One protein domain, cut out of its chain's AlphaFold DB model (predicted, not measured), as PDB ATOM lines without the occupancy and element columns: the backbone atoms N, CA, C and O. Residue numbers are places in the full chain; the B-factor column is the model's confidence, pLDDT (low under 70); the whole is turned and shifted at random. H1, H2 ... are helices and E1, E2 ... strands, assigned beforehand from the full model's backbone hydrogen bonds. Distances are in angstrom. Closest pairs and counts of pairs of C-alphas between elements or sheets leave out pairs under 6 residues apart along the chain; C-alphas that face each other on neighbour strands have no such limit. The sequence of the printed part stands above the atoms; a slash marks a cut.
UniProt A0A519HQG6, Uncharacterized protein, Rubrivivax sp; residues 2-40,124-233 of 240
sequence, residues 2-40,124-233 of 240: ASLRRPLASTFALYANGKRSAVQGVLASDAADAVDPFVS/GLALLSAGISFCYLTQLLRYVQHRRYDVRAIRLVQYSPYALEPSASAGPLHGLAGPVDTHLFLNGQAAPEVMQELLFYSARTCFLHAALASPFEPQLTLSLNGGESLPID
ATOM      1  N   ALA A   2      34.918  93.544 172.100       66.56
ATOM      2  CA  ALA A   2      36.074  93.683 172.989       66.56
ATOM      3  C   ALA A   2      36.020  94.925 173.899       66.56
ATOM      4  O   ALA A   2      36.235  94.816 175.100       66.56
ATOM      5  N   SER A   3      35.632  96.071 173.333       69.06
ATOM      6  CA  SER A   3      35.504  97.355 174.030       69.06
ATOM      7  C   SER A   3      34.341  97.459 175.022       69.06
ATOM      8  O   SER A   3      34.296  98.424 175.772       69.06
ATOM      9  N   LEU A   4      33.386  96.520 175.006       73.19
ATOM     10  CA  LEU A   4      32.212  96.538 175.892       73.19
ATOM     11  C   LEU A   4      32.370  95.589 177.085       73.19
ATOM     12  O   LEU A   4      31.859  95.862 178.164       73.19
ATOM     13  N   ARG A   5      33.091  94.475 176.908       75.50
ATOM     14  CA  ARG A   5      33.258  93.464 177.966       75.50
ATOM     15  C   ARG A   5      34.367  93.813 178.951       75.50
ATOM     16  O   ARG A   5      34.263  93.496 180.133       75.50
ATOM     17  N   ARG A   6      35.446  94.432 178.466       82.06
ATOM     18  CA  ARG A   6      36.557  94.883 179.303       82.06
ATOM     19  C   ARG A   6      36.474  96.401 179.446       82.06
ATOM     20  O   ARG A   6      36.580  97.074 178.424       82.06
ATOM     21  N   PRO A   7      36.342  96.932 180.673       88.81
ATOM     22  CA  PRO A   7      36.436  98.364 180.907       88.81
ATOM     23  C   PRO A   7      37.737  98.935 180.341       88.81
ATOM     24  O   PRO A   7      38.826  98.417 180.610       88.81
ATOM     25  N   LEU A   8      37.615 100.004 179.563       91.75
ATOM     26  CA  LEU A   8      38.719 100.739 178.966       91.75
ATOM     27  C   LEU A   8      38.854 102.088 179.664       91.75
ATOM     28  O   LEU A   8      38.024 102.987 179.512       91.75
ATOM     29  N   ALA A   9      39.932 102.234 180.427       92.88
ATOM     30  CA  ALA A   9      40.241 103.467 181.128       92.88
ATOM     31  C   ALA A   9      40.887 104.462 180.153       92.88
ATOM     32  O   ALA A   9      42.079 104.384 179.878       92.88
ATOM     33  N   SER A  10      40.073 105.352 179.584       96.06
ATOM     34  CA  SER A  10      40.525 106.326 178.581       96.06
ATOM     35  C   SER A  10      41.513 107.334 179.174       96.06
ATOM     36  O   SER A  10      41.415 107.677 180.355       96.06
ATOM     37  N   THR A  11      42.440 107.813 178.349       97.75
ATOM     38  CA  THR A  11      43.516 108.734 178.740       97.75
ATOM     39  C   THR A  11      43.398 110.064 178.002       97.75
ATOM     40  O   THR A  11      42.710 110.166 176.981       97.75
ATOM     41  N   PHE A  12      43.988 111.115 178.576       98.38
ATOM     42  CA  PHE A  12      43.786 112.484 178.117       98.38
ATOM     43  C   PHE A  12      45.060 113.328 178.169       98.38
ATOM     44  O   PHE A  12      45.834 113.266 179.126       98.38
ATOM     45  N   ALA A  13      45.224 114.205 177.181       98.31
ATOM     46  CA  ALA A  13      46.226 115.268 177.175       98.31
ATOM     47  C   ALA A  13      45.571 116.625 176.888       98.31
ATOM     48  O   ALA A  13      44.675 116.725 176.048       98.31
ATOM     49  N   LEU A  14      46.036 117.678 177.565       98.25
ATOM     50  CA  LEU A  14      45.603 119.057 177.337       98.25
ATOM     51  C   LEU A  14      46.737 119.876 176.730       98.25
ATOM     52  O   LEU A  14      47.828 119.926 177.292       98.25
ATOM     53  N   TYR A  15      46.439 120.598 175.655       97.56
ATOM     54  CA  TYR A  15      47.304 121.608 175.060       97.56
ATOM     55  C   TYR A  15      46.608 122.963 175.146       97.56
ATOM     56  O   TYR A  15      45.691 123.255 174.378       97.56
ATOM     57  N   ALA A  16      47.036 123.791 176.094       95.25
ATOM     58  CA  ALA A  16      46.512 125.129 176.324       95.25
ATOM     59  C   ALA A  16      47.413 126.157 175.635       95.25
ATOM     60  O   ALA A  16      48.597 126.271 175.955       95.25
ATOM     61  N   ASN A  17      46.868 126.903 174.672       94.31
ATOM     62  CA  ASN A  17      47.597 127.940 173.935       94.31
ATOM     63  C   ASN A  17      48.948 127.450 173.367       94.31
ATOM     64  O   ASN A  17      49.947 128.164 173.383       94.31
ATOM     65  N   GLY A  18      48.966 126.210 172.863       92.38
ATOM     66  CA  GLY A  18      50.139 125.587 172.243       92.38
ATOM     67  C   GLY A  18      51.124 124.919 173.208       92.38
ATOM     68  O   GLY A  18      52.148 124.422 172.753       92.38
ATOM     69  N   LYS A  19      50.840 124.874 174.516       93.12
ATOM     70  CA  LYS A  19      51.680 124.188 175.511       93.12
ATOM     71  C   LYS A  19      50.929 123.023 176.138       93.12
ATOM     72  O   LYS A  19      49.771 123.186 176.516       93.12
ATOM     73  N   ARG A  20      51.586 121.866 176.276       95.69
ATOM     74  CA  ARG A  20      51.035 120.747 177.048       95.69
ATOM     75  C   ARG A  20      50.921 121.158 178.515       95.69
ATOM     76  O   ARG A  20      51.869 121.694 179.087       95.69
ATOM     77  N   SER A  21      49.771 120.882 179.109       94.06
ATOM     78  CA  SER A  21      49.473 121.133 180.516       94.06
ATOM     79  C   SER A  21      49.235 119.814 181.240       94.06
ATOM     80  O   SER A  21      48.762 118.843 180.645       94.06
ATOM     81  N   ALA A  22      49.525 119.791 182.540       92.19
ATOM     82  CA  ALA A  22      49.113 118.687 183.395       92.19
ATOM     83  C   ALA A  22      47.580 118.569 183.402       92.19
ATOM     84  O   ALA A  22      46.869 119.577 183.383       92.19
ATOM     85  N   VAL A  23      47.081 117.334 183.435       95.31
ATOM     86  CA  VAL A  23      45.652 117.047 183.581       95.31
ATOM     87  C   VAL A  23      45.357 116.629 185.017       95.31
ATOM     88  O   VAL A  23      46.182 115.988 185.666       95.31
ATOM     89  N   GLN A  24      44.181 116.999 185.521       93.81
ATOM     90  CA  GLN A  24      43.743 116.690 186.881       93.81
ATOM     91  C   GLN A  24      42.383 115.991 186.849       93.81
ATOM     92  O   GLN A  24      41.520 116.317 186.036       93.81
ATOM     93  N   GLY A  25      42.186 115.010 187.734       92.50
ATOM     94  CA  GLY A  25      40.904 114.312 187.890       92.50
ATOM     95  C   GLY A  25      40.525 113.347 186.754       92.50
ATOM     96  O   GLY A  25      39.422 112.796 186.780       92.50
ATOM     97  N   VAL A  26      41.423 113.126 185.792       95.62
ATOM     98  CA  VAL A  26      41.346 112.111 184.729       95.62
ATOM     99  C   VAL A  26      42.711 111.440 184.558       95.62
ATOM    100  O   VAL A  26      43.711 111.946 185.066       95.62
ATOM    101  N   LEU A  27      42.768 110.317 183.841       97.00
ATOM    102  CA  LEU A  27      44.037 109.658 183.530       97.00
ATOM    103  C   LEU A  27      44.803 110.451 182.469       97.00
ATOM    104  O   LEU A  27      44.257 110.765 181.410       97.00
ATOM    105  N   ALA A  28      46.062 110.766 182.759       97.44
ATOM    106  CA  ALA A  28      46.953 111.411 181.809       97.44
ATOM    107  C   ALA A  28      47.355 110.434 180.699       97.44
ATOM    108  O   ALA A  28      47.569 109.253 180.952       97.44
ATOM    109  N   SER A  29      47.447 110.937 179.471       97.50
ATOM    110  CA  SER A  29      48.102 110.219 178.381       97.50
ATOM    111  C   SER A  29      49.609 110.190 178.617       97.50
ATOM    112  O   SER A  29      50.211 111.239 178.861       97.50
ATOM    113  N   ASP A  30      50.209 109.009 178.480       94.88
ATOM    114  CA  ASP A  30      51.664 108.814 178.461       94.88
ATOM    115  C   ASP A  30      52.234 108.875 177.032       94.88
ATOM    116  O   ASP A  30      53.439 108.715 176.822       94.88
ATOM    117  N   ALA A  31      51.383 109.107 176.027       93.69
ATOM    118  CA  ALA A  31      51.815 109.202 174.646       93.69
ATOM    119  C   ALA A  31      52.652 110.467 174.397       93.69
ATOM    120  O   ALA A  31      52.543 111.500 175.080       93.69
ATOM    121  N   ALA A  32      53.477 110.378 173.351       94.69
ATOM    122  CA  ALA A  32      54.151 111.531 172.775       94.69
ATOM    123  C   ALA A  32      53.131 112.590 172.338       94.69
ATOM    124  O   ALA A  32      51.955 112.300 172.104       94.69
ATOM    125  N   ASP A  33      53.591 113.833 172.214       95.06
ATOM    126  CA  ASP A  33      52.697 114.923 171.857       95.06
ATOM    127  C   ASP A  33      52.070 114.724 170.483       95.06
ATOM    128  O   ASP A  33      52.756 114.607 169.467       95.06
ATOM    129  N   ALA A  34      50.737 114.711 170.463       95.25
ATOM    130  CA  ALA A  34      49.997 114.731 169.220       95.25
ATOM    131  C   ALA A  34      50.277 116.045 168.485       95.25
ATOM    132  O   ALA A  34      50.376 117.120 169.081       95.25
ATOM    133  N   VAL A  35      50.367 115.962 167.160       94.12
ATOM    134  CA  VAL A  35      50.524 117.150 166.324       94.12
ATOM    135  C   VAL A  35      49.201 117.909 166.299       94.12
ATOM    136  O   VAL A  35      48.163 117.339 165.968       94.12
ATOM    137  N   ASP A  36      49.245 119.202 166.620       93.56
ATOM    138  CA  ASP A  36      48.082 120.083 166.527       93.56
ATOM    139  C   ASP A  36      47.501 120.042 165.096       93.56
ATOM    140  O   ASP A  36      48.211 120.399 164.144       93.56
ATOM    141  N   PRO A  37      46.214 119.670 164.916       91.88
ATOM    142  CA  PRO A  37      45.570 119.606 163.605       91.88
ATOM    143  C   PRO A  37      45.690 120.882 162.765       91.88
ATOM    144  O   PRO A  37      45.674 120.827 161.539       91.88
ATOM    145  N   PHE A  38      45.809 122.051 163.387       88.56
ATOM    146  CA  PHE A  38      45.983 123.309 162.650       88.56
ATOM    147  C   PHE A  38      47.384 123.487 162.072       88.56
ATOM    148  O   PHE A  38      47.553 124.206 161.092       88.56
ATOM    149  N   VAL A  39      48.385 122.853 162.682       88.25
ATOM    150  CA  VAL A  39      49.762 122.860 162.182       88.25
ATOM    151  C   VAL A  39      49.906 121.833 161.060       88.25
ATOM    152  O   VAL A  39      50.519 122.127 160.033       88.25
ATOM    153  N   SER A  40      49.317 120.644 161.220       87.88
ATOM    154  CA  SER A  40      49.406 119.571 160.223       87.88
ATOM    155  C   SER A  40      48.521 119.806 158.995       87.88
ATOM    156  O   SER A  40      48.918 119.469 157.877       87.88
ATOM    157  N   GLY A 124      32.734 100.428 160.525       91.50
ATOM    158  CA  GLY A 124      32.044 100.566 161.806       91.50
ATOM    159  C   GLY A 124      32.953 101.047 162.942       91.50
ATOM    160  O   GLY A 124      32.527 101.854 163.767       91.50
ATOM    161  N   LEU A 125      34.227 100.634 162.961       92.50
ATOM    162  CA  LEU A 125      35.201 101.104 163.960       92.50
ATOM    163  C   LEU A 125      35.578 102.581 163.772       92.50
ATOM    164  O   LEU A 125      35.754 103.302 164.759       92.50
ATOM    165  N   ALA A 126      35.655 103.052 162.525       92.94
ATOM    166  CA  ALA A 126      35.888 104.463 162.231       92.94
ATOM    167  C   ALA A 126      34.688 105.318 162.668       92.94
ATOM    168  O   ALA A 126      34.873 106.363 163.294       92.94
ATOM    169  N   LEU A 127      33.461 104.848 162.416       94.12
ATOM    170  CA  LEU A 127      32.238 105.516 162.878       94.12
ATOM    171  C   LEU A 127      32.130 105.530 164.405       94.12
ATOM    172  O   LEU A 127      31.764 106.558 164.974       94.12
ATOM    173  N   LEU A 128      32.484 104.429 165.077       93.38
ATOM    174  CA  LEU A 128      32.541 104.365 166.539       93.38
ATOM    175  C   LEU A 128      33.529 105.398 167.097       93.38
ATOM    176  O   LEU A 128      33.170 106.166 167.989       93.38
ATOM    177  N   SER A 129      34.742 105.453 166.542       95.75
ATOM    178  CA  SER A 129      35.784 106.403 166.959       95.75
ATOM    179  C   SER A 129      35.350 107.854 166.742       95.75
ATOM    180  O   SER A 129      35.425 108.678 167.654       95.75
ATOM    181  N   ALA A 130      34.792 108.166 165.569       95.25
ATOM    182  CA  ALA A 130      34.224 109.483 165.298       95.25
ATOM    183  C   ALA A 130      33.087 109.817 166.279       95.25
ATOM    184  O   ALA A 130      33.032 110.928 166.804       95.25
ATOM    185  N   GLY A 131      32.214 108.853 166.580       94.94
ATOM    186  CA  GLY A 131      31.130 108.999 167.549       94.94
ATOM    187  C   GLY A 131      31.627 109.376 168.946       94.94
ATOM    188  O   GLY A 131      31.075 110.296 169.555       94.94
ATOM    189  N   ILE A 132      32.692 108.733 169.438       95.81
ATOM    190  CA  ILE A 132      33.311 109.051 170.739       95.81
ATOM    191  C   ILE A 132      33.855 110.485 170.734       95.81
ATOM    192  O   ILE A 132      33.534 111.269 171.636       95.81
ATOM    193  N   SER A 133      34.592 110.858 169.687       96.94
ATOM    194  CA  SER A 133      35.106 112.221 169.493       96.94
ATOM    195  C   SER A 133      33.985 113.271 169.470       96.94
ATOM    196  O   SER A 133      34.053 114.273 170.185       96.94
ATOM    197  N   PHE A 134      32.907 113.038 168.712       95.12
ATOM    198  CA  PHE A 134      31.763 113.954 168.643       95.12
ATOM    199  C   PHE A 134      30.981 114.025 169.953       95.12
ATOM    200  O   PHE A 134      30.532 115.108 170.333       95.12
ATOM    201  N   CYS A 135      30.833 112.907 170.666       95.06
ATOM    202  CA  CYS A 135      30.209 112.893 171.983       95.06
ATOM    203  C   CYS A 135      30.990 113.797 172.944       95.06
ATOM    204  O   CYS A 135      30.393 114.666 173.578       95.06
ATOM    205  N   TYR A 136      32.317 113.650 172.993       97.00
ATOM    206  CA  TYR A 136      33.199 114.481 173.815       97.00
ATOM    207  C   TYR A 136      33.121 115.969 173.435       97.00
ATOM    208  O   TYR A 136      32.849 116.812 174.291       97.00
ATOM    209  N   LEU A 137      33.276 116.294 172.145       96.56
ATOM    210  CA  LEU A 137      33.208 117.676 171.649       96.56
ATOM    211  C   LEU A 137      31.853 118.332 171.922       96.56
ATOM    212  O   LEU A 137      31.804 119.512 172.260       96.56
ATOM    213  N   THR A 138      30.758 117.576 171.823       93.06
ATOM    214  CA  THR A 138      29.413 118.085 172.129       93.06
ATOM    215  C   THR A 138      29.310 118.513 173.589       93.06
ATOM    216  O   THR A 138      28.793 119.595 173.865       93.06
ATOM    217  N   GLN A 139      29.807 117.701 174.527       92.00
ATOM    218  CA  GLN A 139      29.773 118.068 175.945       92.00
ATOM    219  C   GLN A 139      30.661 119.274 176.239       92.00
ATOM    220  O   GLN A 139      30.231 120.204 176.924       92.00
ATOM    221  N   LEU A 140      31.856 119.298 175.647       94.75
ATOM    222  CA  LEU A 140      32.792 120.405 175.790       94.75
ATOM    223  C   LEU A 140      32.189 121.722 175.300       94.75
ATOM    224  O   LEU A 140      32.168 122.708 176.035       94.75
ATOM    225  N   LEU A 141      31.646 121.732 174.080       94.19
ATOM    226  CA  LEU A 141      31.039 122.921 173.487       94.19
ATOM    227  C   LEU A 141      29.834 123.404 174.294       94.19
ATOM    228  O   LEU A 141      29.720 124.604 174.541       94.19
ATOM    229  N   ARG A 142      28.974 122.491 174.766       89.25
ATOM    230  CA  ARG A 142      27.848 122.847 175.644       89.25
ATOM    231  C   ARG A 142      28.325 123.531 176.920       89.25
ATOM    232  O   ARG A 142      27.725 124.521 177.332       89.25
ATOM    233  N   TYR A 143      29.392 123.025 177.531       89.50
ATOM    234  CA  TYR A 143      29.928 123.586 178.767       89.50
ATOM    235  C   TYR A 143      30.578 124.961 178.541       89.50
ATOM    236  O   TYR A 143      30.255 125.909 179.260       89.50
ATOM    237  N   VAL A 144      31.385 125.110 177.480       92.50
ATOM    238  CA  VAL A 144      31.960 126.400 177.047       92.50
ATOM    239  C   VAL A 144      30.863 127.437 176.796       92.50
ATOM    240  O   VAL A 144      30.939 128.549 177.317       92.50
ATOM    241  N   GLN A 145      29.822 127.073 176.041       89.75
ATOM    242  CA  GLN A 145      28.710 127.969 175.706       89.75
ATOM    243  C   GLN A 145      27.891 128.363 176.938       89.75
ATOM    244  O   GLN A 145      27.568 129.537 177.110       89.75
ATOM    245  N   HIS A 146      27.574 127.402 177.808       87.50
ATOM    246  CA  HIS A 146      26.773 127.650 179.006       87.50
ATOM    247  C   HIS A 146      27.485 128.578 179.997       87.50
ATOM    248  O   HIS A 146      26.860 129.476 180.560       87.50
ATOM    249  N   ARG A 147      28.797 128.390 180.188       87.94
ATOM    250  CA  ARG A 147      29.616 129.198 181.104       87.94
ATOM    251  C   ARG A 147      30.192 130.469 180.473       87.94
ATOM    252  O   ARG A 147      30.722 131.300 181.202       87.94
ATOM    253  N   ARG A 148      30.051 130.645 179.153       90.00
ATOM    254  CA  ARG A 148      30.560 131.789 178.371       90.00
ATOM    255  C   ARG A 148      32.077 131.996 178.492       90.00
ATOM    256  O   ARG A 148      32.545 133.127 178.586       90.00
ATOM    257  N   TYR A 149      32.852 130.912 178.493       91.81
ATOM    258  CA  TYR A 149      34.316 131.004 178.545       91.81
ATOM    259  C   TYR A 149      34.912 131.505 177.214       91.81
ATOM    260  O   TYR A 149      34.446 131.110 176.145       91.81
ATOM    261  N   ASP A 150      35.977 132.323 177.263       91.75
ATOM    262  CA  ASP A 150      36.726 132.772 176.069       91.75
ATOM    263  C   ASP A 150      37.655 131.656 175.559       91.75
ATOM    264  O   ASP A 150      38.864 131.630 175.826       91.75
ATOM    265  N   VAL A 151      37.054 130.713 174.831       92.62
ATOM    266  CA  VAL A 151      37.738 129.684 174.042       92.62
ATOM    267  C   VAL A 151      37.432 129.934 172.569       92.62
ATOM    268  O   VAL A 151      36.285 129.855 172.134       92.62
ATOM    269  N   ARG A 152      38.471 130.230 171.788       89.69
ATOM    270  CA  ARG A 152      38.369 130.648 170.380       89.69
ATOM    271  C   ARG A 152      38.536 129.497 169.402       89.69
ATOM    272  O   ARG A 152      37.967 129.533 168.316       89.69
ATOM    273  N   ALA A 153      39.331 128.495 169.767       91.44
ATOM    274  CA  ALA A 153      39.534 127.314 168.944       91.44
ATOM    275  C   ALA A 153      39.615 126.057 169.808       91.44
ATOM    276  O   ALA A 153      40.317 126.026 170.820       91.44
ATOM    277  N   ILE A 154      38.902 125.027 169.362       94.94
ATOM    278  CA  ILE A 154      38.890 123.687 169.941       94.94
ATOM    279  C   ILE A 154      39.266 122.729 168.823       94.94
ATOM    280  O   ILE A 154      38.622 122.716 167.771       94.94
ATOM    281  N   ARG A 155      40.310 121.936 169.042       94.62
ATOM    282  CA  ARG A 155      40.731 120.864 168.135       94.62
ATOM    283  C   ARG A 155      40.982 119.602 168.955       94.62
ATOM    284  O   ARG A 155      41.299 119.683 170.140       94.62
ATOM    285  N   LEU A 156      40.810 118.447 168.326       95.69
ATOM    286  CA  LEU A 156      40.911 117.146 168.974       95.69
ATOM    287  C   LEU A 156      41.739 116.212 168.099       95.69
ATOM    288  O   LEU A 156      41.528 116.167 166.887       95.69
ATOM    289  N   VAL A 157      42.624 115.445 168.724       97.00
ATOM    290  CA  VAL A 157      43.190 114.223 168.150       97.00
ATOM    291  C   VAL A 157      42.783 113.076 169.063       97.00
ATOM    292  O   VAL A 157      42.881 113.198 170.282       97.00
ATOM    293  N   GLN A 158      42.291 111.986 168.484       97.25
ATOM    294  CA  GLN A 158      41.882 110.807 169.234       97.25
ATOM    295  C   GLN A 158      42.494 109.555 168.613       97.25
ATOM    296  O   GLN A 158      42.362 109.334 167.407       97.25
ATOM    297  N   TYR A 159      43.128 108.738 169.448       97.00
ATOM    298  CA  TYR A 159      43.651 107.433 169.069       97.00
ATOM    299  C   TYR A 159      42.774 106.336 169.674       97.00
ATOM    300  O   TYR A 159      42.547 106.299 170.883       97.00
ATOM    301  N   SER A 160      42.301 105.433 168.816       95.31
ATOM    302  CA  SER A 160      41.448 104.298 169.182       95.31
ATOM    303  C   SER A 160      42.086 103.007 168.662       95.31
ATOM    304  O   SER A 160      41.808 102.602 167.531       95.31
ATOM    305  N   PRO A 161      43.005 102.387 169.422       93.88
ATOM    306  CA  PRO A 161      43.719 101.201 168.966       93.88
ATOM    307  C   PRO A 161      42.818  99.962 168.995       93.88
ATOM    308  O   PRO A 161      42.189  99.643 170.008       93.88
ATOM    309  N   TYR A 162      42.815  99.229 167.885       92.44
ATOM    310  CA  TYR A 162      42.138  97.944 167.734       92.44
ATOM    311  C   TYR A 162      43.122  96.912 167.190       92.44
ATOM    312  O   TYR A 162      43.935  97.232 166.324       92.44
ATOM    313  N   ALA A 163      43.038  95.679 167.682       90.38
ATOM    314  CA  ALA A 163      43.899  94.584 167.248       90.38
ATOM    315  C   ALA A 163      43.117  93.273 167.123       90.38
ATOM    316  O   ALA A 163      42.028  93.122 167.681       90.38
ATOM    317  N   LEU A 164      43.690  92.327 166.383       89.62
ATOM    318  CA  LEU A 164      43.275  90.930 166.362       89.62
ATOM    319  C   LEU A 164      44.439  90.106 166.905       89.62
ATOM    320  O   LEU A 164      45.544  90.200 166.375       89.62
ATOM    321  N   GLU A 165      44.192  89.306 167.935       83.81
ATOM    322  CA  GLU A 165      45.191  88.399 168.501       83.81
ATOM    323  C   GLU A 165      44.743  86.938 168.356       83.81
ATOM    324  O   GLU A 165      43.551  86.646 168.500       83.81
ATOM    325  N   PRO A 166      45.662  85.998 168.067       78.19
ATOM    326  CA  PRO A 166      45.361  84.573 168.125       78.19
ATOM    327  C   PRO A 166      44.982  84.164 169.546       78.19
ATOM    328  O   PRO A 166      45.579  84.625 170.518       78.19
ATOM    329  N   SER A 167      44.034  83.237 169.678       74.06
ATOM    330  CA  SER A 167      43.870  82.527 170.947       74.06
ATOM    331  C   SER A 167      45.150  81.746 171.278       74.06
ATOM    332  O   SER A 167      45.824  81.257 170.366       74.06
ATOM    333  N   ALA A 168      45.467  81.597 172.569       68.69
ATOM    334  CA  ALA A 168      46.705  80.990 173.081       68.69
ATOM    335  C   ALA A 168      47.024  79.584 172.515       68.69
ATOM    336  O   ALA A 168      48.159  79.129 172.609       68.69
ATOM    337  N   SER A 169      46.048  78.909 171.903       63.72
ATOM    338  CA  SER A 169      46.144  77.570 171.313       63.72
ATOM    339  C   SER A 169      45.946  77.529 169.784       63.72
ATOM    340  O   SER A 169      45.307  76.610 169.277       63.72
ATOM    341  N   ALA A 170      46.460  78.513 169.029       62.25
ATOM    342  CA  ALA A 170      46.269  78.614 167.566       62.25
ATOM    343  C   ALA A 170      44.781  78.559 167.141       62.25
ATOM    344  O   ALA A 170      44.424  78.057 166.075       62.25
ATOM    345  N   GLY A 171      43.912  79.059 168.021       66.69
ATOM    346  CA  GLY A 171      42.463  79.067 167.861       66.69
ATOM    347  C   GLY A 171      41.937  80.304 167.120       66.69
ATOM    348  O   GLY A 171      42.711  81.054 166.519       66.69
ATOM    349  N   PRO A 172      40.612  80.548 167.163       73.50
ATOM    350  CA  PRO A 172      39.994  81.699 166.506       73.50
ATOM    351  C   PRO A 172      40.604  83.029 166.975       73.50
ATOM    352  O   PRO A 172      41.024  83.167 168.124       73.50
ATOM    353  N   LEU A 173      40.646  84.014 166.073       82.38
ATOM    354  CA  LEU A 173      41.124  85.360 166.389       82.38
ATOM    355  C   LEU A 173      40.172  86.051 167.369       82.38
ATOM    356  O   LEU A 173      38.952  86.054 167.182       82.38
ATOM    357  N   HIS A 174      40.741  86.704 168.373       83.25
ATOM    358  CA  HIS A 174      40.022  87.549 169.309       83.25
ATOM    359  C   HIS A 174      40.302  89.016 169.002       83.25
ATOM    360  O   HIS A 174      41.448  89.448 168.899       83.25
ATOM    361  N   GLY A 175      39.233  89.800 168.869       86.81
ATOM    362  CA  GLY A 175      39.353  91.248 168.786       86.81
ATOM    363  C   GLY A 175      39.744  91.847 170.129       86.81
ATOM    364  O   GLY A 175      39.189  91.474 171.163       86.81
ATOM    365  N   LEU A 176      40.641  92.823 170.089       88.25
ATOM    366  CA  LEU A 176      41.036  93.655 171.212       88.25
ATOM    367  C   LEU A 176      40.778  95.122 170.894       88.25
ATOM    368  O   LEU A 176      40.889  95.568 169.753       88.25
ATOM    369  N   ALA A 177      40.438  95.867 171.936       91.38
ATOM    370  CA  ALA A 177      40.377  97.316 171.917       91.38
ATOM    371  C   ALA A 177      41.256  97.820 173.059       91.38
ATOM    372  O   ALA A 177      41.149  97.315 174.181       91.38
ATOM    373  N   GLY A 178      42.138  98.769 172.769       92.25
ATOM    374  CA  GLY A 178      42.887  99.472 173.801       92.25
ATOM    375  C   GLY A 178      42.147 100.725 174.279       92.25
ATOM    376  O   GLY A 178      41.105 101.083 173.723       92.25
ATOM    377  N   PRO A 179      42.667 101.390 175.321       93.81
ATOM    378  CA  PRO A 179      42.131 102.657 175.795       93.81
ATOM    379  C   PRO A 179      42.043 103.697 174.681       93.81
ATOM    380  O   PRO A 179      42.947 103.806 173.857       93.81
ATOM    381  N   VAL A 180      40.969 104.486 174.695       96.62
ATOM    382  CA  VAL A 180      40.890 105.684 173.857       96.62
ATOM    383  C   VAL A 180      41.798 106.744 174.466       96.62
ATOM    384  O   VAL A 180      41.671 107.055 175.652       96.62
ATOM    385  N   ASP A 181      42.698 107.293 173.660       97.94
ATOM    386  CA  ASP A 181      43.583 108.387 174.057       97.94
ATOM    387  C   ASP A 181      43.158 109.679 173.358       97.94
ATOM    388  O   ASP A 181      43.056 109.730 172.130       97.94
ATOM    389  N   THR A 182      42.840 110.712 174.139       98.31
ATOM    390  CA  THR A 182      42.226 111.952 173.658       98.31
ATOM    391  C   THR A 182      43.106 113.166 173.958       98.31
ATOM    392  O   THR A 182      43.231 113.615 175.096       98.31
ATOM    393  N   HIS A 183      43.645 113.775 172.906       98.31
ATOM    394  CA  HIS A 183      44.456 114.987 172.961       98.31
ATOM    395  C   HIS A 183      43.602 116.204 172.591       98.31
ATOM    396  O   HIS A 183      43.179 116.370 171.442       98.31
ATOM    397  N   LEU A 184      43.342 117.064 173.573       98.12
ATOM    398  CA  LEU A 184      42.529 118.266 173.427       98.12
ATOM    399  C   LEU A 184      43.413 119.505 173.282       98.12
ATOM    400  O   LEU A 184      44.201 119.822 174.170       98.12
ATOM    401  N   PHE A 185      43.206 120.261 172.210       97.38
ATOM    402  CA  PHE A 185      43.880 121.531 171.961       97.38
ATOM    403  C   PHE A 185      42.889 122.677 172.137       97.38
ATOM    404  O   PHE A 185      41.909 122.778 171.390       97.38
ATOM    405  N   LEU A 186      43.162 123.547 173.106       96.69
ATOM    406  CA  LEU A 186      42.374 124.738 173.406       96.69
ATOM    407  C   LEU A 186      43.205 125.995 173.162       96.69
ATOM    408  O   LEU A 186      44.330 126.117 173.649       96.69
ATOM    409  N   ASN A 187      42.623 126.964 172.458       94.88
ATOM    410  CA  ASN A 187      43.195 128.301 172.327       94.88
ATOM    411  C   ASN A 187      42.169 129.351 172.717       94.88
ATOM    412  O   ASN A 187      41.024 129.302 172.264       94.88
ATOM    413  N   GLY A 188      42.589 130.322 173.518       93.75
ATOM    414  CA  GLY A 188      41.713 131.362 174.044       93.75
ATOM    415  C   GLY A 188      42.361 132.159 175.168       93.75
ATOM    416  O   GLY A 188      43.559 132.026 175.425       93.75
ATOM    417  N   GLN A 189      41.552 132.987 175.823       94.44
ATOM    418  CA  GLN A 189      41.969 133.834 176.952       94.44
ATOM    419  C   GLN A 189      41.409 133.345 178.294       94.44
ATOM    420  O   GLN A 189      41.585 134.004 179.314       94.44
ATOM    421  N   ALA A 190      40.726 132.197 178.311       93.75
ATOM    422  CA  ALA A 190      40.347 131.543 179.555       93.75
ATOM    423  C   ALA A 190      41.584 131.232 180.418       93.75
ATOM    424  O   ALA A 190      42.649 130.894 179.894       93.75
ATOM    425  N   ALA A 191      41.432 131.324 181.741       93.62
ATOM    426  CA  ALA A 191      42.497 130.994 182.681       93.62
ATOM    427  C   ALA A 191      42.929 129.513 182.543       93.62
ATOM    428  O   ALA A 191      42.105 128.673 182.159       93.62
ATOM    429  N   PRO A 192      44.191 129.159 182.851       91.94
ATOM    430  CA  PRO A 192      44.675 127.777 182.759       91.94
ATOM    431  C   PRO A 192      43.813 126.770 183.529       91.94
ATOM    432  O   PRO A 192      43.581 125.661 183.045       91.94
ATOM    433  N   GLU A 193      43.293 127.167 184.687       92.62
ATOM    434  CA  GLU A 193      42.427 126.356 185.544       92.62
ATOM    435  C   GLU A 193      41.106 126.055 184.834       92.62
ATOM    436  O   GLU A 193      40.667 124.910 184.796       92.62
ATOM    437  N   VAL A 194      40.530 127.055 184.158       93.81
ATOM    438  CA  VAL A 194      39.328 126.876 183.332       93.81
ATOM    439  C   VAL A 194      39.606 125.902 182.190       93.81
ATOM    440  O   VAL A 194      38.791 125.028 181.918       93.81
ATOM    441  N   MET A 195      40.760 125.992 181.521       94.50
ATOM    442  CA  MET A 195      41.103 125.044 180.451       94.50
ATOM    443  C   MET A 195      41.221 123.598 180.964       94.50
ATOM    444  O   MET A 195      40.809 122.670 180.263       94.50
ATOM    445  N   GLN A 196      41.729 123.405 182.184       94.56
ATOM    446  CA  GLN A 196      41.747 122.095 182.846       94.56
ATOM    447  C   GLN A 196      40.336 121.617 183.209       94.56
ATOM    448  O   GLN A 196      39.990 120.470 182.916       94.56
ATOM    449  N   GLU A 197      39.500 122.492 183.773       94.00
ATOM    450  CA  GLU A 197      38.098 122.189 184.079       94.00
ATOM    451  C   GLU A 197      37.325 121.766 182.827       94.00
ATOM    452  O   GLU A 197      36.579 120.787 182.862       94.00
ATOM    453  N   LEU A 198      37.531 122.456 181.700       95.00
ATOM    454  CA  LEU A 198      36.900 122.111 180.427       95.00
ATOM    455  C   LEU A 198      37.218 120.671 180.016       95.00
ATOM    456  O   LEU A 198      36.300 119.939 179.646       95.00
ATOM    457  N   LEU A 199      38.482 120.246 180.102       96.12
ATOM    458  CA  LEU A 199      38.867 118.864 179.810       96.12
ATOM    459  C   LEU A 199      38.194 117.889 180.783       96.12
ATOM    460  O   LEU A 199      37.541 116.934 180.356       96.12
ATOM    461  N   PHE A 200      38.310 118.156 182.085       94.88
ATOM    462  CA  PHE A 200      37.771 117.301 183.142       94.88
ATOM    463  C   PHE A 200      36.259 117.084 182.999       94.88
ATOM    464  O   PHE A 200      35.788 115.944 182.952       94.88
ATOM    465  N   TYR A 201      35.480 118.161 182.887       92.88
ATOM    466  CA  TYR A 201      34.027 118.056 182.784       92.88
ATOM    467  C   TYR A 201      33.599 117.389 181.480       92.88
ATOM    468  O   TYR A 201      32.680 116.569 181.499       92.88
ATOM    469  N   SER A 202      34.281 117.665 180.368       93.44
ATOM    470  CA  SER A 202      33.980 117.027 179.080       93.44
ATOM    471  C   SER A 202      34.221 115.522 179.129       93.44
ATOM    472  O   SER A 202      33.382 114.751 178.663       93.44
ATOM    473  N   ALA A 203      35.314 115.087 179.760       93.62
ATOM    474  CA  ALA A 203      35.605 113.671 179.959       93.62
ATOM    475  C   ALA A 203      34.536 112.990 180.828       93.62
ATOM    476  O   ALA A 203      34.039 111.924 180.465       93.62
ATOM    477  N   ARG A 204      34.121 113.620 181.937       91.12
ATOM    478  CA  ARG A 204      33.141 113.036 182.876       91.12
ATOM    479  C   ARG A 204      31.697 113.054 182.391       91.12
ATOM    480  O   ARG A 204      30.889 112.277 182.887       91.12
ATOM    481  N   THR A 205      31.360 113.944 181.466       90.56
ATOM    482  CA  THR A 205      29.996 114.069 180.927       90.56
ATOM    483  C   THR A 205      29.838 113.392 179.565       90.56
ATOM    484  O   THR A 205      28.723 113.281 179.054       90.56
ATOM    485  N   CYS A 206      30.928 112.902 178.968       93.06
ATOM    486  CA  CYS A 206      30.892 112.155 177.718       93.06
ATOM    487  C   CYS A 206      30.309 110.748 177.927       93.06
ATOM    488  O   CYS A 206      30.959 109.863 178.484       93.06
ATOM    489  N   PHE A 207      29.099 110.516 177.405       90.50
ATOM    490  CA  PHE A 207      28.406 109.229 177.511       90.50
ATOM    491  C   PHE A 207      29.211 108.054 176.948       90.50
ATOM    492  O   PHE A 207      29.196 106.977 177.533       90.50
ATOM    493  N   LEU A 208      29.918 108.242 175.828       91.81
ATOM    494  CA  LEU A 208      30.646 107.142 175.194       91.81
ATOM    495  C   LEU A 208      31.949 106.798 175.921       91.81
ATOM    496  O   LEU A 208      32.244 105.618 176.060       91.81
ATOM    497  N   HIS A 209      32.677 107.774 176.473       93.19
ATOM    498  CA  HIS A 209      33.796 107.463 177.373       93.19
ATOM    499  C   HIS A 209      33.308 106.757 178.647       93.19
ATOM    500  O   HIS A 209      33.922 105.784 179.079       93.19
ATOM    501  N   ALA A 210      32.170 107.181 179.212       90.12
ATOM    502  CA  ALA A 210      31.566 106.508 180.363       90.12
ATOM    503  C   ALA A 210      31.131 105.063 180.045       90.12
ATOM    504  O   ALA A 210      31.338 104.165 180.863       90.12
ATOM    505  N   ALA A 211      30.578 104.829 178.850       88.75
ATOM    506  CA  ALA A 211      30.208 103.496 178.380       88.75
ATOM    507  C   ALA A 211      31.435 102.587 178.221       88.75
ATOM    508  O   ALA A 211      31.384 101.434 178.630       88.75
ATOM    509  N   LEU A 212      32.548 103.106 177.693       91.62
ATOM    510  CA  LEU A 212      33.804 102.353 177.577       91.62
ATOM    511  C   LEU A 212      34.432 102.038 178.941       91.62
ATOM    512  O   LEU A 212      35.043 100.987 179.105       91.62
ATOM    513  N   ALA A 213      34.276 102.920 179.929       90.75
ATOM    514  CA  ALA A 213      34.804 102.724 181.279       90.75
ATOM    515  C   ALA A 213      33.972 101.752 182.140       90.75
ATOM    516  O   ALA A 213      34.376 101.435 183.259       90.75
ATOM    517  N   SER A 214      32.823 101.286 181.644       86.00
ATOM    518  CA  SER A 214      31.900 100.427 182.389       86.00
ATOM    519  C   SER A 214      31.799  99.054 181.725       86.00
ATOM    520  O   SER A 214      31.686  98.985 180.502       86.00
ATOM    521  N   PRO A 215      31.809  97.946 182.485       81.94
ATOM    522  CA  PRO A 215      31.549  96.644 181.896       81.94
ATOM    523  C   PRO A 215      30.089  96.588 181.437       81.94
ATOM    524  O   PRO A 215      29.171  96.936 182.182       81.94
ATOM    525  N   PHE A 216      29.878  96.134 180.210       79.38
ATOM    526  CA  PHE A 216      28.561  95.896 179.644       79.38
ATOM    527  C   PHE A 216      28.504  94.460 179.132       79.38
ATOM    528  O   PHE A 216      29.233  94.107 178.205       79.38
ATOM    529  N   GLU A 217      27.636  93.640 179.730       80.69
ATOM    530  CA  GLU A 217      27.398  92.275 179.261       80.69
ATOM    531  C   GLU A 217      26.317  92.309 178.170       80.69
ATOM    532  O   GLU A 217      25.147  92.573 178.466       80.69
ATOM    533  N   PRO A 218      26.681  92.104 176.894       81.38
ATOM    534  CA  PRO A 218      25.716  92.191 175.817       81.38
ATOM    535  C   PRO A 218      24.808  90.961 175.815       81.38
ATOM    536  O   PRO A 218      25.274  89.826 175.753       81.38
ATOM    537  N   GLN A 219      23.500  91.193 175.806       86.25
ATOM    538  CA  GLN A 219      22.519  90.146 175.542       86.25
ATOM    539  C   GLN A 219      22.361  90.002 174.030       86.25
ATOM    540  O   GLN A 219      21.939  90.944 173.357       86.25
ATOM    541  N   LEU A 220      22.731  88.842 173.490       86.19
ATOM    542  CA  LEU A 220      22.564  88.537 172.074       86.19
ATOM    543  C   LEU A 220      21.599  87.374 171.898       86.19
ATOM    544  O   LEU A 220      21.688  86.363 172.591       86.19
ATOM    545  N   THR A 221      20.701  87.524 170.935       89.69
ATOM    546  CA  THR A 221      19.797  86.475 170.480       89.69
ATOM    547  C   THR A 221      19.965  86.292 168.980       89.69
ATOM    548  O   THR A 221      20.187  87.255 168.241       89.69
ATOM    549  N   LEU A 222      19.885  85.045 168.530       90.00
ATOM    550  CA  LEU A 222      19.930  84.681 167.122       90.00
ATOM    551  C   LEU A 222      18.608  84.029 166.738       90.00
ATOM    552  O   LEU A 222      18.176  83.085 167.391       90.00
ATOM    553  N   SER A 223      17.997  84.496 165.656       90.25
ATOM    554  CA  SER A 223      16.871  83.822 165.016       90.25
ATOM    555  C   SER A 223      17.202  83.546 163.555       90.25
ATOM    556  O   SER A 223      17.774  84.383 162.855       90.25
ATOM    557  N   LEU A 224      16.852  82.347 163.091       90.19
ATOM    558  CA  LEU A 224      17.002  81.946 161.697       90.19
ATOM    559  C   LEU A 224      15.618  81.895 161.050       90.19
ATOM    560  O   LEU A 224      14.726  81.222 161.558       90.19
ATOM    561  N   ASN A 225      15.443  82.599 159.929       90.69
ATOM    562  CA  ASN A 225      14.216  82.585 159.122       90.69
ATOM    563  C   ASN A 225      12.927  82.892 159.913       90.69
ATOM    564  O   ASN A 225      11.877  82.322 159.637       90.69
ATOM    565  N   GLY A 226      13.007  83.775 160.915       83.81
ATOM    566  CA  GLY A 226      11.862  84.124 161.767       83.81
ATOM    567  C   GLY A 226      11.442  83.029 162.755       83.81
ATOM    568  O   GLY A 226      10.386  83.151 163.369       83.81
ATOM    569  N   GLY A 227      12.250  81.975 162.906       88.44
ATOM    570  CA  GLY A 227      12.063  80.945 163.921       88.44
ATOM    571  C   GLY A 227      12.353  81.438 165.341       88.44
ATOM    572  O   GLY A 227      12.588  82.624 165.588       88.44
ATOM    573  N   GLU A 228      12.348  80.497 166.284       90.81
ATOM    574  CA  GLU A 228      12.632  80.767 167.692       90.81
ATOM    575  C   GLU A 228      13.977  81.490 167.872       90.81
ATOM    576  O   GLU A 228      14.975  81.179 167.218       90.81
ATOM    577  N   SER A 229      13.982  82.497 168.747       89.81
ATOM    578  CA  SER A 229      15.193  83.239 169.088       89.81
ATOM    579  C   SER A 229      15.966  82.494 170.166       89.81
ATOM    580  O   SER A 229      15.474  82.334 171.280       89.81
ATOM    581  N   LEU A 230      17.192  82.089 169.852       88.31
ATOM    582  CA  LEU A 230      18.079  81.395 170.778       88.31
ATOM    583  C   LEU A 230      19.055  82.394 171.417       88.31
ATOM    584  O   LEU A 230      19.675  83.177 170.689       88.31
ATOM    585  N   PRO A 231      19.219  82.400 172.752       87.06
ATOM    586  CA  PRO A 231      20.230  83.226 173.398       87.06
ATOM    587  C   PRO A 231      21.637  82.733 173.037       87.06
ATOM    588  O   PRO A 231      21.897  81.530 173.008       87.06
ATOM    589  N   ILE A 232      22.555  83.664 172.785       81.62
ATOM    590  CA  ILE A 232      23.980  83.365 172.626       81.62
ATOM    591  C   ILE A 232      24.657  83.560 173.982       81.62
ATOM    592  O   ILE A 232      24.710  84.676 174.500       81.62
ATOM    593  N   ASP A 233      25.184  82.474 174.543       76.44
ATOM    594  CA  ASP A 233      25.917  82.498 175.805       76.44
ATOM    595  C   ASP A 233      27.422  82.739 175.581       76.44
ATOM    596  O   ASP A 233      28.120  81.938 174.956       76.44
TER     597      ASP A 233
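AT A GLANCE: This is residues 2 to 40 and 124 to 233 of the 240 residues of an uncharacterized protein of Rubrivivax sp (UniProt A0A519HQG6). A strongly twisted four-strand sheet, E2 E1 E6 E3, has two helices, H3 and H4, crossing steeply over one face in two layers, helices on one face of a sheet. Beyond one end of the sheet, the hairpin E4 and E5 carries on the line of E3, and the small hairpin E7 and E8 lies farthest out. The printed part has 149 residues with five named helices and eight named strands, in the order H1 E1 E2 H2 H3 E3 E4 E5 E6 H4 H5 E7 E8; the larger sheet is mixed, the two hairpin sheets are antiparallel, and the class is mixed, helices and strands. The whole is loose, with a radius of gyration of the C-alphas of 18.8 A, and elongated, spanning 61 by 34 by 28 A.

IN THESE COORDINATES: H1 is residues 2 to 5, from C-alpha 2 at (36.074, 93.683, 172.989). E1 is residues 11 to 16, 16.8 A long, E2 residues 19 to 21 and H2 residues 37 to 40. H3, residues 124 to 147, is 34.6 A long and begins at (32.044, 100.566, 161.806). E3 is residues 151 to 159, 23.6 A; E4 residues 162 to 166, 13.8 A; E5 residues 173 to 177, 13.2 A; E6 residues 181 to 188, 23.1 A. H4 is residues 192 to 205, 20.2 A, and H5 residues 207 to 212. E7 is residues 220 to 222, and E8, residues 230 to 232, ends at (23.980, 83.365, 172.626).

HOW THE PARTS SIT: E1 and E6 are parallel, with N 13 and O 182 2.9 A apart. E6 and E3 are antiparallel, with N 183 and O 157 at 2.8 A. The hairpin E1 and E2 has N 21 and O 14 at 2.8 A. H3 and H4 are on the same face, at heights over the sheet of 9.7 A and 9.2 A. They touch, H3 with residues 136 to 144 alone, at a steep tilt of 51 degrees, opposite ways; their closest C-alphas, Leu 140 and Ser 202, are 4.9 A apart. H2 only grazes the sheet with residues 37 to 38. H5 touches H3, the closest C-alphas being Ile 132 and Leu 208, 5.5 A. H1 and H5 only just touch, with 3 pairs of C-alphas within 8 A; the closest are those of Leu 4 and Leu 212, 6.3 A. E3 runs on into E4 at 10 degrees. In the hairpin E4 and E5, N 165 and O 174 are 2.9 A apart; in the hairpin E7 and E8, N 222 and O 230 are 2.9 A apart. H3, H4 and H5 have every O i to N i+4 pair within hydrogen-bond range; H1 and H2 are too short for such a pair.

THE WHOLE: The C-alphas of Gln 189 and Gly 227, the two farthest apart, are 62.1 A apart. Residues 41 to 123 are not printed, and C-alphas 40 and 124 stand 25.8 A apart across the cut. The link from E2 to H2 is long, with 15 residues. The mean pLDDT of the printed part is 90.6; residues 2 to 3 and 168 to 171 are under 70.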